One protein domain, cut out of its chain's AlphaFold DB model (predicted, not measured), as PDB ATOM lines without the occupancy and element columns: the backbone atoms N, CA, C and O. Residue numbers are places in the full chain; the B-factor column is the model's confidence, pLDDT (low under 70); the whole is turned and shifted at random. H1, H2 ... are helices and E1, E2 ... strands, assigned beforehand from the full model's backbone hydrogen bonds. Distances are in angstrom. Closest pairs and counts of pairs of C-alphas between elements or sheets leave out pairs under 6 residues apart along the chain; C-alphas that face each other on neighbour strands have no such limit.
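AT A GLANCE: This is residues 2 to 81 of the 596 residues of an uncharacterized protein of Verrucomicrobia bacterium (UniProt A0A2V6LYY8). One long helix, H2, starts over a small three-stranded sheet and runs away from it; residues 38 to 54 lead back, and the short helix H3 packs on the sheet. The 80 printed residues hold H1, E1, H2, E2, E3, H3 in that order; the sheet runs E1, E2, E3, antiparallel, class mixed. It is compact: radius of gyration of the C-alphas 11.7 A, spans 30 by 26 by 17 A.

HOW THE PARTS SIT: H1, residues 6 to 10, is near H2, residues 18 to 37. E1, residues 13 to 15, pairs with E2, residues 55 to 59, N 14 to O 58 at 2.9 A. H2 is on the sheet, over E1 and E2, and only just stands up from it at 41 degrees; the closest C-alphas of H2 and E1 are Gly 21 and Pro 15, 4.9 A. E2 and E3, residues 62 to 66, form a hairpin, N 57 to O 64 at 2.8 A. H3, residues 72 to 76, is on the sheet over E2, at a height over the sheet of 8.5 A; the closest C-alphas of H3 and E2 are those of Ile 76 and Val 59, 7.5 A apart, and the closest of H3 and E3 are those of Asp 72 and Val 66, 5.7 A apart. In H2 and H3 every O i to N i+4 pair is within hydrogen-bond range; in H1 0 of 1, with 1 of 2 O i to N i+3 pairs.

IN THESE COORDINATES: H1 begins at C-alpha 6 (167.867, 97.349, 129.478). H2 is 28.6 A long, E2 12.7 A, E3 12.6 A. H3 ends at C-alpha 76 (180.113, 99.410, 130.342).

THE WHOLE: The printed part has no cut. The link H2 to E2 is long, 17 residues. Residues 2 to 9, 11, 41 to 43 and 78 to 81 have pLDDT under 70.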
ATOM      1  N   PHE A   2     159.746  91.516 127.819       29.58
ATOM      2  CA  PHE A   2     160.826  92.493 128.018       29.58
ATOM      3  C   PHE A   2     161.950  91.965 128.924       29.58
ATOM      4  O   PHE A   2     161.689  91.600 130.070       29.58
ATOM      5  N   ALA A   3     163.203  92.064 128.470       33.84
ATOM      6  CA  ALA A   3     164.352  92.123 129.364       33.84
ATOM      7  C   ALA A   3     164.277  93.449 130.145       33.84
ATOM      8  O   ALA A   3     164.789  94.485 129.717       33.84
ATOM      9  N   LYS A   4     163.588  93.428 131.294       34.69
ATOM     10  CA  LYS A   4     163.392  94.553 132.231       34.69
ATOM     11  C   LYS A   4     164.708  95.206 132.732       34.69
ATOM     12  O   LYS A   4     164.640  96.191 133.465       34.69
ATOM     13  N   GLY A   5     165.883  94.708 132.330       39.16
ATOM     14  CA  GLY A   5     167.211  95.243 132.667       39.16
ATOM     15  C   GLY A   5     167.749  96.360 131.753       39.16
ATOM     16  O   GLY A   5     168.593  97.130 132.195       39.16
ATOM     17  N   SER A   6     167.234  96.513 130.522       52.69
ATOM     18  CA  SER A   6     167.867  97.349 129.478       52.69
ATOM     19  C   SER A   6     167.985  98.845 129.824       52.69
ATOM     20  O   SER A   6     169.066  99.404 129.715       52.69
ATOM     21  N   ILE A   7     166.916  99.506 130.289       53.69
ATOM     22  CA  ILE A   7     166.909 100.975 130.489       53.69
ATOM     23  C   ILE A   7     167.534 101.391 131.833       53.69
ATOM     24  O   ILE A   7     168.143 102.453 131.935       53.69
ATOM     25  N   ARG A   8     167.423 100.552 132.875       59.34
ATOM     26  CA  ARG A   8     167.967 100.860 134.213       59.34
ATOM     27  C   ARG A   8     169.494 100.926 134.230       59.34
ATOM     28  O   ARG A   8     170.030 101.739 134.977       59.34
ATOM     29  N   ALA A   9     170.164 100.113 133.411       64.06
ATOM     30  CA  ALA A   9     171.620 100.125 133.251       64.06
ATOM     31  C   ALA A   9     172.132 101.512 132.815       64.06
ATOM     32  O   ALA A   9     173.085 102.049 133.375       64.06
ATOM     33  N   PHE A  10     171.411 102.170 131.903       70.62
ATOM     34  CA  PHE A  10     171.791 103.485 131.389       70.62
ATOM     35  C   PHE A  10     171.548 104.647 132.363       70.62
ATOM     36  O   PHE A  10     172.145 105.702 132.183       70.62
ATOM     37  N   LEU A  11     170.757 104.475 133.433       68.56
ATOM     38  CA  LEU A  11     170.551 105.529 134.445       68.56
ATOM     39  C   LEU A  11     171.830 105.885 135.218       68.56
ATOM     40  O   LEU A  11     171.898 106.959 135.814       68.56
ATOM     41  N   ARG A  12     172.818 104.985 135.232       75.19
ATOM     42  CA  ARG A  12     174.120 105.184 135.889       75.19
ATOM     43  C   ARG A  12     175.161 105.837 134.981       75.19
ATOM     44  O   ARG A  12     176.260 106.140 135.436       75.19
ATOM     45  N   VAL A  13     174.837 106.011 133.701       85.62
ATOM     46  CA  VAL A  13     175.744 106.579 132.709       85.62
ATOM     47  C   VAL A  13     175.526 108.087 132.662       85.62
ATOM     48  O   VAL A  13     174.441 108.566 132.339       85.62
ATOM     49  N   HIS A  14     176.578 108.846 132.954       89.12
ATOM     50  CA  HIS A  14     176.548 110.306 132.912       89.12
ATOM     51  C   HIS A  14     177.501 110.843 131.838       89.12
ATOM     52  O   HIS A  14     178.593 110.299 131.675       89.12
ATOM     53  N   PRO A  15     177.123 111.892 131.090       92.44
ATOM     54  CA  PRO A  15     178.016 112.506 130.114       92.44
ATOM     55  C   PRO A  15     179.139 113.291 130.805       92.44
ATOM     56  O   PRO A  15     178.918 113.900 131.851       92.44
ATOM     57  N   ARG A  16     180.335 113.327 130.203       92.50
ATOM     58  CA  ARG A  16     181.471 114.102 130.746       92.50
ATOM     59  C   ARG A  16     181.454 115.570 130.345       92.50
ATOM     60  O   ARG A  16     181.895 116.421 131.110       92.50
ATOM     61  N   THR A  17     180.961 115.871 129.149       91.19
ATOM     62  CA  THR A  17     180.851 117.240 128.636       91.19
ATOM     63  C   THR A  17     179.423 117.541 128.200       91.19
ATOM     64  O   THR A  17     178.629 116.634 127.945       91.19
ATOM     65  N   PHE A  18     179.096 118.823 128.040       88.31
ATOM     66  CA  PHE A  18     177.806 119.237 127.481       88.31
ATOM     67  C   PHE A  18     177.553 118.621 126.092       88.31
ATOM     68  O   PHE A  18     176.462 118.127 125.806       88.31
ATOM     69  N   ARG A  19     178.595 118.562 125.247       89.75
ATOM     70  CA  ARG A  19     178.537 117.935 123.919       89.75
ATOM     71  C   ARG A  19     178.275 116.430 124.001       89.75
ATOM     72  O   ARG A  19     177.492 115.915 123.204       89.75
ATOM     73  N   ASP A  20     178.903 115.728 124.943       91.44
ATOM     74  CA  ASP A  20     178.617 114.307 125.181       91.44
ATOM     75  C   ASP A  20     177.179 114.110 125.667       91.44
ATOM     76  O   ASP A  20     176.518 113.170 125.232       91.44
ATOM     77  N   GLY A  21     176.667 115.036 126.483       89.19
ATOM     78  CA  GLY A  21     175.282 115.039 126.951       89.19
ATOM     79  C   GLY A  21     174.291 115.046 125.798       89.19
ATOM     80  O   GLY A  21     173.473 114.137 125.691       89.19
ATOM     81  N   ILE A  22     174.419 116.006 124.878       88.25
ATOM     82  CA  ILE A  22     173.550 116.084 123.691       88.25
ATOM     83  C   ILE A  22     173.558 114.757 122.919       88.25
ATOM     84  O   ILE A  22     172.502 114.238 122.555       88.25
ATOM     85  N   ARG A  23     174.742 114.179 122.690       92.69
ATOM     86  CA  ARG A  23     174.894 112.937 121.917       92.69
ATOM     87  C   ARG A  23     174.295 111.727 122.636       92.69
ATOM     88  O   ARG A  23     173.618 110.925 121.995       92.69
ATOM     89  N   LEU A  24     174.527 111.598 123.940       90.06
ATOM     90  CA  LEU A  24     174.018 110.499 124.760       90.06
ATOM     91  C   LEU A  24     172.489 110.543 124.870       90.06
ATOM     92  O   LEU A  24     171.827 109.537 124.624       90.06
ATOM     93  N   TYR A  25     171.915 111.714 125.160       87.25
ATOM     94  CA  TYR A  25     170.463 111.857 125.284       87.25
ATOM     95  C   TYR A  25     169.745 111.706 123.938       87.25
ATOM     96  O   TYR A  25     168.682 111.086 123.893       87.25
ATOM     97  N   ALA A  26     170.337 112.165 122.830       87.44
ATOM     98  CA  ALA A  26     169.813 111.880 121.493       87.44
ATOM     99  C   ALA A  26     169.760 110.367 121.213       87.44
ATOM    100  O   ALA A  26     168.757 109.868 120.702       87.44
ATOM    101  N   ALA A  27     170.801 109.623 121.609       87.06
ATOM    102  CA  ALA A  27     170.827 108.168 121.489       87.06
ATOM    103  C   ALA A  27     169.745 107.495 122.349       87.06
ATOM    104  O   ALA A  27     169.120 106.538 121.891       87.06
ATOM    105  N   TYR A  28     169.482 107.998 123.562       85.38
ATOM    106  CA  TYR A  28     168.397 107.504 124.420       85.38
ATOM    107  C   TYR A  28     167.021 107.727 123.801       85.38
ATOM    108  O   TYR A  28     166.250 106.776 123.697       85.38
ATOM    109  N   VAL A  29     166.725 108.951 123.359       82.00
ATOM    110  CA  VAL A  29     165.431 109.279 122.742       82.00
ATOM    111  C   VAL A  29     165.203 108.413 121.506       82.00
ATOM    112  O   VAL A  29     164.165 107.765 121.398       82.00
ATOM    113  N   LEU A  30     166.196 108.317 120.617       83.94
ATOM    114  CA  LEU A  30     166.096 107.482 119.421       83.94
ATOM    115  C   LEU A  30     165.915 105.998 119.768       83.94
ATOM    116  O   LEU A  30     165.092 105.322 119.159       83.94
ATOM    117  N   SER A  31     166.630 105.498 120.777       81.31
ATOM    118  CA  SER A  31     166.496 104.116 121.252       81.31
ATOM    119  C   SER A  31     165.093 103.810 121.777       81.31
ATOM    120  O   SER A  31     164.545 102.757 121.459       81.31
ATOM    121  N   VAL A  32     164.490 104.733 122.534       78.00
ATOM    122  CA  VAL A  32     163.110 104.605 123.031       78.00
ATOM    123  C   VAL A  32     162.115 104.610 121.871       78.00
ATOM    124  O   VAL A  32     161.238 103.751 121.821       78.00
ATOM    125  N   LEU A  33     162.273 105.522 120.906       78.31
ATOM    126  CA  LEU A  33     161.412 105.581 119.721       78.31
ATOM    127  C   LEU A  33     161.499 104.293 118.893       78.31
ATOM    128  O   LEU A  33     160.473 103.710 118.555       78.31
ATOM    129  N   LEU A  34     162.707 103.799 118.619       79.62
ATOM    130  CA  LEU A  34     162.901 102.543 117.892       79.62
ATOM    131  C   LEU A  34     162.302 101.355 118.640       79.62
ATOM    132  O   LEU A  34     161.691 100.493 118.022       79.62
ATOM    133  N   GLN A  35     162.416 101.322 119.966       75.50
ATOM    134  CA  GLN A  35     161.818 100.261 120.768       75.50
ATOM    135  C   GLN A  35     160.280 100.272 120.718       75.50
ATOM    136  O   GLN A  35     159.674  99.202 120.763       75.50
ATOM    137  N   ILE A  36     159.653 101.449 120.632       75.06
ATOM    138  CA  ILE A  36     158.192 101.593 120.560       75.06
ATOM    139  C   ILE A  36     157.675 101.266 119.156       75.06
ATOM    140  O   ILE A  36     156.713 100.515 119.017       75.06
ATOM    141  N   PHE A  37     158.300 101.831 118.123       80.12
ATOM    142  CA  PHE A  37     157.744 101.831 116.768       80.12
ATOM    143  C   PHE A  37     158.325 100.744 115.859       80.12
ATOM    144  O   PHE A  37     157.630 100.273 114.965       80.12
ATOM    145  N   VAL A  38     159.581 100.330 116.066       82.50
ATOM    146  CA  VAL A  38     160.271  99.345 115.212       82.50
ATOM    147  C   VAL A  38     161.176  98.422 116.051       82.50
ATOM    148  O   VAL A  38     162.400  98.413 115.881       82.50
ATOM    149  N   PRO A  39     160.613  97.634 116.989       72.44
ATOM    150  CA  PRO A  39     161.397  96.873 117.968       72.44
ATOM    151  C   PRO A  39     162.365  95.859 117.342       72.44
ATOM    152  O   PRO A  39     163.396  95.560 117.938       72.44
ATOM    153  N   SER A  40     162.091  95.373 116.127       71.50
ATOM    154  CA  SER A  40     162.996  94.506 115.355       71.50
ATOM    155  C   SER A  40     164.319  95.184 114.966       71.50
ATOM    156  O   SER A  40     165.315  94.499 114.745       71.50
ATOM    157  N   CYS A  41     164.356  96.517 114.910       65.62
ATOM    158  CA  CYS A  41     165.552  97.303 114.605       65.62
ATOM    159  C   CYS A  41     166.333  97.725 115.861       65.62
ATOM    160  O   CYS A  41     167.427  98.289 115.750       65.62
ATOM    161  N   PHE A  42     165.804  97.468 117.061       68.94
ATOM    162  CA  PHE A  42     166.471  97.824 118.307       68.94
ATOM    163  C   PHE A  42     167.446  96.726 118.754       68.94
ATOM    164  O   PHE A  42     167.042  95.630 119.131       68.94
ATOM    165  N   GLY A  43     168.747  97.037 118.758       66.06
ATOM    166  CA  GLY A  43     169.782  96.156 119.319       66.06
ATOM    167  C   GLY A  43     170.395  96.685 120.618       66.06
ATOM    168  O   GLY A  43     170.434  96.004 121.644       66.06
ATOM    169  N   SER A  44     170.919  97.908 120.579       75.62
ATOM    170  CA  SER A  44     171.735  98.476 121.654       75.62
ATOM    171  C   SER A  44     171.674 100.004 121.594       75.62
ATOM    172  O   SER A  44     171.487 100.560 120.511       75.62
ATOM    173  N   VAL A  45     171.824 100.687 122.732       81.38
ATOM    174  CA  VAL A  45     171.806 102.163 122.762       81.38
ATOM    175  C   VAL A  45     173.062 102.728 122.102       81.38
ATOM    176  O   VAL A  45     172.990 103.690 121.337       81.38
ATOM    177  N   GLY A  46     174.218 102.100 122.344       83.50
ATOM    178  CA  GLY A  46     175.499 102.516 121.778       83.50
ATOM    179  C   GLY A  46     175.508 102.557 120.243       83.50
ATOM    180  O   GLY A  46     176.141 103.438 119.649       83.50
ATOM    181  N   ARG A  47     174.727 101.682 119.584       85.00
ATOM    182  CA  ARG A  47     174.556 101.657 118.117       85.00
ATOM    183  C   ARG A  47     173.986 102.958 117.546       85.00
ATOM    184  O   ARG A  47     174.263 103.281 116.393       85.00
ATOM    185  N   TRP A  48     173.257 103.717 118.358       87.00
ATOM    186  CA  TRP A  48     172.566 104.940 117.953       87.00
ATOM    187  C   TRP A  48     173.253 106.221 118.430       87.00
ATOM    188  O   TRP A  48     172.734 107.313 118.211       87.00
ATOM    189  N   VAL A  49     174.440 106.118 119.040       89.25
ATOM    190  CA  VAL A  49     175.227 107.291 119.440       89.25
ATOM    191  C   VAL A  49     175.685 108.067 118.193       89.25
ATOM    192  O   VAL A  49     176.434 107.525 117.371       89.25
ATOM    193  N   PRO A  50     175.278 109.343 118.029       87.44
ATOM    194  CA  PRO A  50     175.628 110.138 116.859       87.44
ATOM    195  C   PRO A  50     177.084 110.626 116.907       87.44
ATOM    196  O   PRO A  50     177.683 110.780 117.973       87.44
ATOM    197  N   GLY A  51     177.648 110.936 115.737       88.44
ATOM    198  CA  GLY A  51     179.008 111.472 115.579       88.44
ATOM    199  C   GLY A  51     180.088 110.420 115.293       88.44
ATOM    200  O   GLY A  51     179.832 109.219 115.319       88.44
ATOM    201  N   ARG A  52     181.301 110.895 114.970       86.62
ATOM    202  CA  ARG A  52     182.477 110.058 114.644       86.62
ATOM    203  C   ARG A  52     183.522 109.998 115.763       86.62
ATOM    204  O   ARG A  52     184.299 109.055 115.801       86.62
ATOM    205  N   SER A  53     183.545 110.985 116.658       92.06
ATOM    206  CA  SER A  53     184.440 111.005 117.818       92.06
ATOM    207  C   SER A  53     183.933 110.081 118.924       92.06
ATOM    208  O   SER A  53     182.725 109.853 119.026       92.06
ATOM    209  N   ASN A  54     184.822 109.608 119.797       94.56
ATOM    210  CA  ASN A  54     184.411 108.868 120.994       94.56
ATOM    211  C   ASN A  54     183.440 109.695 121.844       94.56
ATOM    212  O   ASN A  54     183.422 110.930 121.773       94.56
ATOM    213  N   LEU A  55     182.572 109.004 122.569       94.81
ATOM    214  CA  LEU A  55     181.655 109.596 123.530       94.81
ATOM    215  C   LEU A  55     182.273 109.471 124.923       94.81
ATOM    216  O   LEU A  55     182.554 108.357 125.361       94.81
ATOM    217  N   GLY A  56     182.457 110.603 125.601       95.69
ATOM    218  CA  GLY A  56     182.943 110.633 126.976       95.69
ATOM    219  C   GLY A  56     181.800 110.435 127.967       95.69
ATOM    220  O   GLY A  56     180.902 111.276 128.067       95.69
ATOM    221  N   VAL A  57     181.846 109.353 128.741       94.50
ATOM    222  CA  VAL A  57     180.860 109.045 129.785       94.50
ATOM    223  C   VAL A  57     181.530 108.700 131.112       94.50
ATOM    224  O   VAL A  57     182.741 108.501 131.189       94.50
ATOM    225  N   SER A  58     180.749 108.649 132.182       90.69
ATOM    226  CA  SER A  58     181.160 108.090 133.463       90.69
ATOM    227  C   SER A  58     180.118 107.123 133.995       90.69
ATOM    228  O   SER A  58     178.924 107.416 133.910       90.69
ATOM    229  N   VAL A  59     180.578 106.025 134.586       86.44
ATOM    230  CA  VAL A  59     179.763 105.011 135.264       86.44
ATOM    231  C   VAL A  59     180.397 104.746 136.624       86.44
ATOM    232  O   VAL A  59     181.600 104.525 136.698       86.44
ATOM    233  N   ASP A  60     179.615 104.822 137.705       77.81
ATOM    234  CA  ASP A  60     180.075 104.553 139.079       77.81
ATOM    235  C   ASP A  60     181.400 105.270 139.450       77.81
ATOM    236  O   ASP A  60     182.275 104.704 140.100       77.81
ATOM    237  N   ARG A  61     181.526 106.550 139.051       81.50
ATOM    238  CA  ARG A  61     182.699 107.443 139.239       81.50
ATOM    239  C   ARG A  61     183.944 107.118 138.403       81.50
ATOM    240  O   ARG A  61     184.941 107.817 138.540       81.50
ATOM    241  N   VAL A  62     183.875 106.138 137.509       90.38
ATOM    242  CA  VAL A  62     184.931 105.833 136.535       90.38
ATOM    243  C   VAL A  62     184.575 106.453 135.188       90.38
ATOM    244  O   VAL A  62     183.436 106.366 134.731       90.38
ATOM    245  N   HIS A  63     185.544 107.092 134.542       95.19
ATOM    246  CA  HIS A  63     185.397 107.712 133.231       95.19
ATOM    247  C   HIS A  63     185.743 106.739 132.100       95.19
ATOM    248  O   HIS A  63     186.746 106.037 132.159       95.19
ATOM    249  N   PHE A  64     184.952 106.757 131.032       95.81
ATOM    250  CA  PHE A  64     185.176 105.955 129.836       95.81
ATOM    251  C   PHE A  64     185.013 106.812 128.584       95.81
ATOM    252  O   PHE A  64     184.098 107.630 128.481       95.81
ATOM    253  N   ASP A  65     185.874 106.572 127.608       95.75
ATOM    254  CA  ASP A  65     185.647 106.898 126.213       95.75
ATOM    255  C   ASP A  65     185.136 105.646 125.495       95.75
ATOM    256  O   ASP A  65     185.798 104.607 125.478       95.75
ATOM    257  N   VAL A  66     183.960 105.757 124.875       94.12
ATOM    258  CA  VAL A  66     183.333 104.661 124.118       94.12
ATOM    259  C   VAL A  66     183.206 105.000 122.636       94.12
ATOM    260  O   VAL A  66     182.979 106.161 122.270       94.12
ATOM    261  N   ARG A  67     183.334 103.998 121.756       93.94
ATOM    262  CA  ARG A  67     183.179 104.203 120.308       93.94
ATOM    263  C   ARG A  67     181.703 104.427 119.964       93.94
ATOM    264  O   ARG A  67     180.857 103.614 120.349       93.94
ATOM    265  N   PRO A  68     181.356 105.473 119.192       91.50
ATOM    266  CA  PRO A  68     179.987 105.644 118.723       91.50
ATOM    267  C   PRO A  68     179.619 104.516 117.751       91.50
ATOM    268  O   PRO A  68     180.471 104.023 117.009       91.50
ATOM    269  N   ARG A  69     178.332 104.159 117.703       88.88
ATOM    270  CA  ARG A  69     177.792 103.112 116.817       88.88
ATOM    271  C   ARG A  69     178.366 101.715 117.082       88.88
ATOM    272  O   ARG A  69     178.519 100.921 116.156       88.88
ATOM    273  N   THR A  70     178.676 101.431 118.342       88.88
ATOM    274  CA  THR A  70     179.114 100.115 118.825       88.88
ATOM    275  C   THR A  70     178.310  99.717 120.059       88.88
ATOM    276  O   THR A  70     177.537 100.526 120.568       88.88
ATOM    277  N   ASN A  71     178.477  98.499 120.567       86.06
ATOM    278  CA  ASN A  71     177.915  98.094 121.859       86.06
ATOM    279  C   ASN A  71     178.815  98.440 123.061       86.06
ATOM    280  O   ASN A  71     178.469  98.049 124.171       86.06
ATOM    281  N   ASP A  72     179.910  99.198 122.888       90.00
ATOM    282  CA  ASP A  72     180.807  99.602 123.985       90.00
ATOM    283  C   ASP A  72     180.034 100.233 125.157       90.00
ATOM    284  O   ASP A  72     180.232  99.871 126.314       90.00
ATOM    285  N   LEU A  73     179.107 101.152 124.849       88.94
ATOM    286  CA  LEU A  73     178.270 101.827 125.845       88.94
ATOM    287  C   LEU A  73     177.378 100.839 126.609       88.94
ATOM    288  O   LEU A  73     177.156 100.996 127.806       88.94
ATOM    289  N   ASP A  74     176.850  99.836 125.911       83.94
ATOM    290  CA  ASP A  74     176.005  98.814 126.510       83.94
ATOM    291  C   ASP A  74     176.831  97.905 127.440       83.94
ATOM    292  O   ASP A  74     176.375  97.622 128.548       83.94
ATOM    293  N   LEU A  75     178.050  97.523 127.036       80.94
ATOM    294  CA  LEU A  75     178.976  96.712 127.839       80.94
ATOM    295  C   LEU A  75     179.327  97.414 129.157       80.94
ATOM    296  O   LEU A  75     179.120  96.846 130.225       80.94
ATOM    297  N   ILE A  76     179.725  98.690 129.116       85.44
ATOM    298  CA  ILE A  76     180.113  99.410 130.342       85.44
ATOM    299  C   ILE A  76     178.934  99.862 131.214       85.44
ATOM    300  O   ILE A  76     179.130 100.240 132.366       85.44
ATOM    301  N   SER A  77     177.704  99.850 130.689       74.44
ATOM    302  CA  SER A  77     176.515 100.282 131.441       74.44
ATOM    303  C   SER A  77     176.045  99.269 132.495       74.44
ATOM    304  O   SER A  77     175.145  99.575 133.277       74.44
ATOM    305  N   GLY A  78     176.612  98.056 132.510       64.75
ATOM    306  CA  GLY A  78     176.138  96.954 133.353       64.75
ATOM    307  C   GLY A  78     174.849  96.301 132.836       64.75
ATOM    308  O   GLY A  78     174.152  95.632 133.592       64.75
ATOM    309  N   LYS A  79     174.500  96.507 131.555       62.06
ATOM    310  CA  LYS A  79     173.324  95.902 130.901       62.06
ATOM    311  C   LYS A  79     173.458  94.387 130.750       62.06
ATOM    312  O   LYS A  79     172.466  93.685 130.923       62.06
ATOM    313  N   TYR A  80     174.646  93.919 130.375       54.19
ATOM    314  CA  TYR A  80     174.908  92.503 130.103       54.19
ATOM    315  C   TYR A  80     175.252  91.712 131.365       54.19
ATOM    316  O   TYR A  80     174.979  90.522 131.418       54.19
ATOM    317  N   GLU A  81     175.733  92.388 132.407       55.31
ATOM    318  CA  GLU A  81     176.127  91.756 133.665       55.31
ATOM    319  C   GLU A  81     175.599  92.565 134.867       55.31
ATOM    320  O   GLU A  81     176.356  93.173 135.627       55.31
TER     321      GLU A  81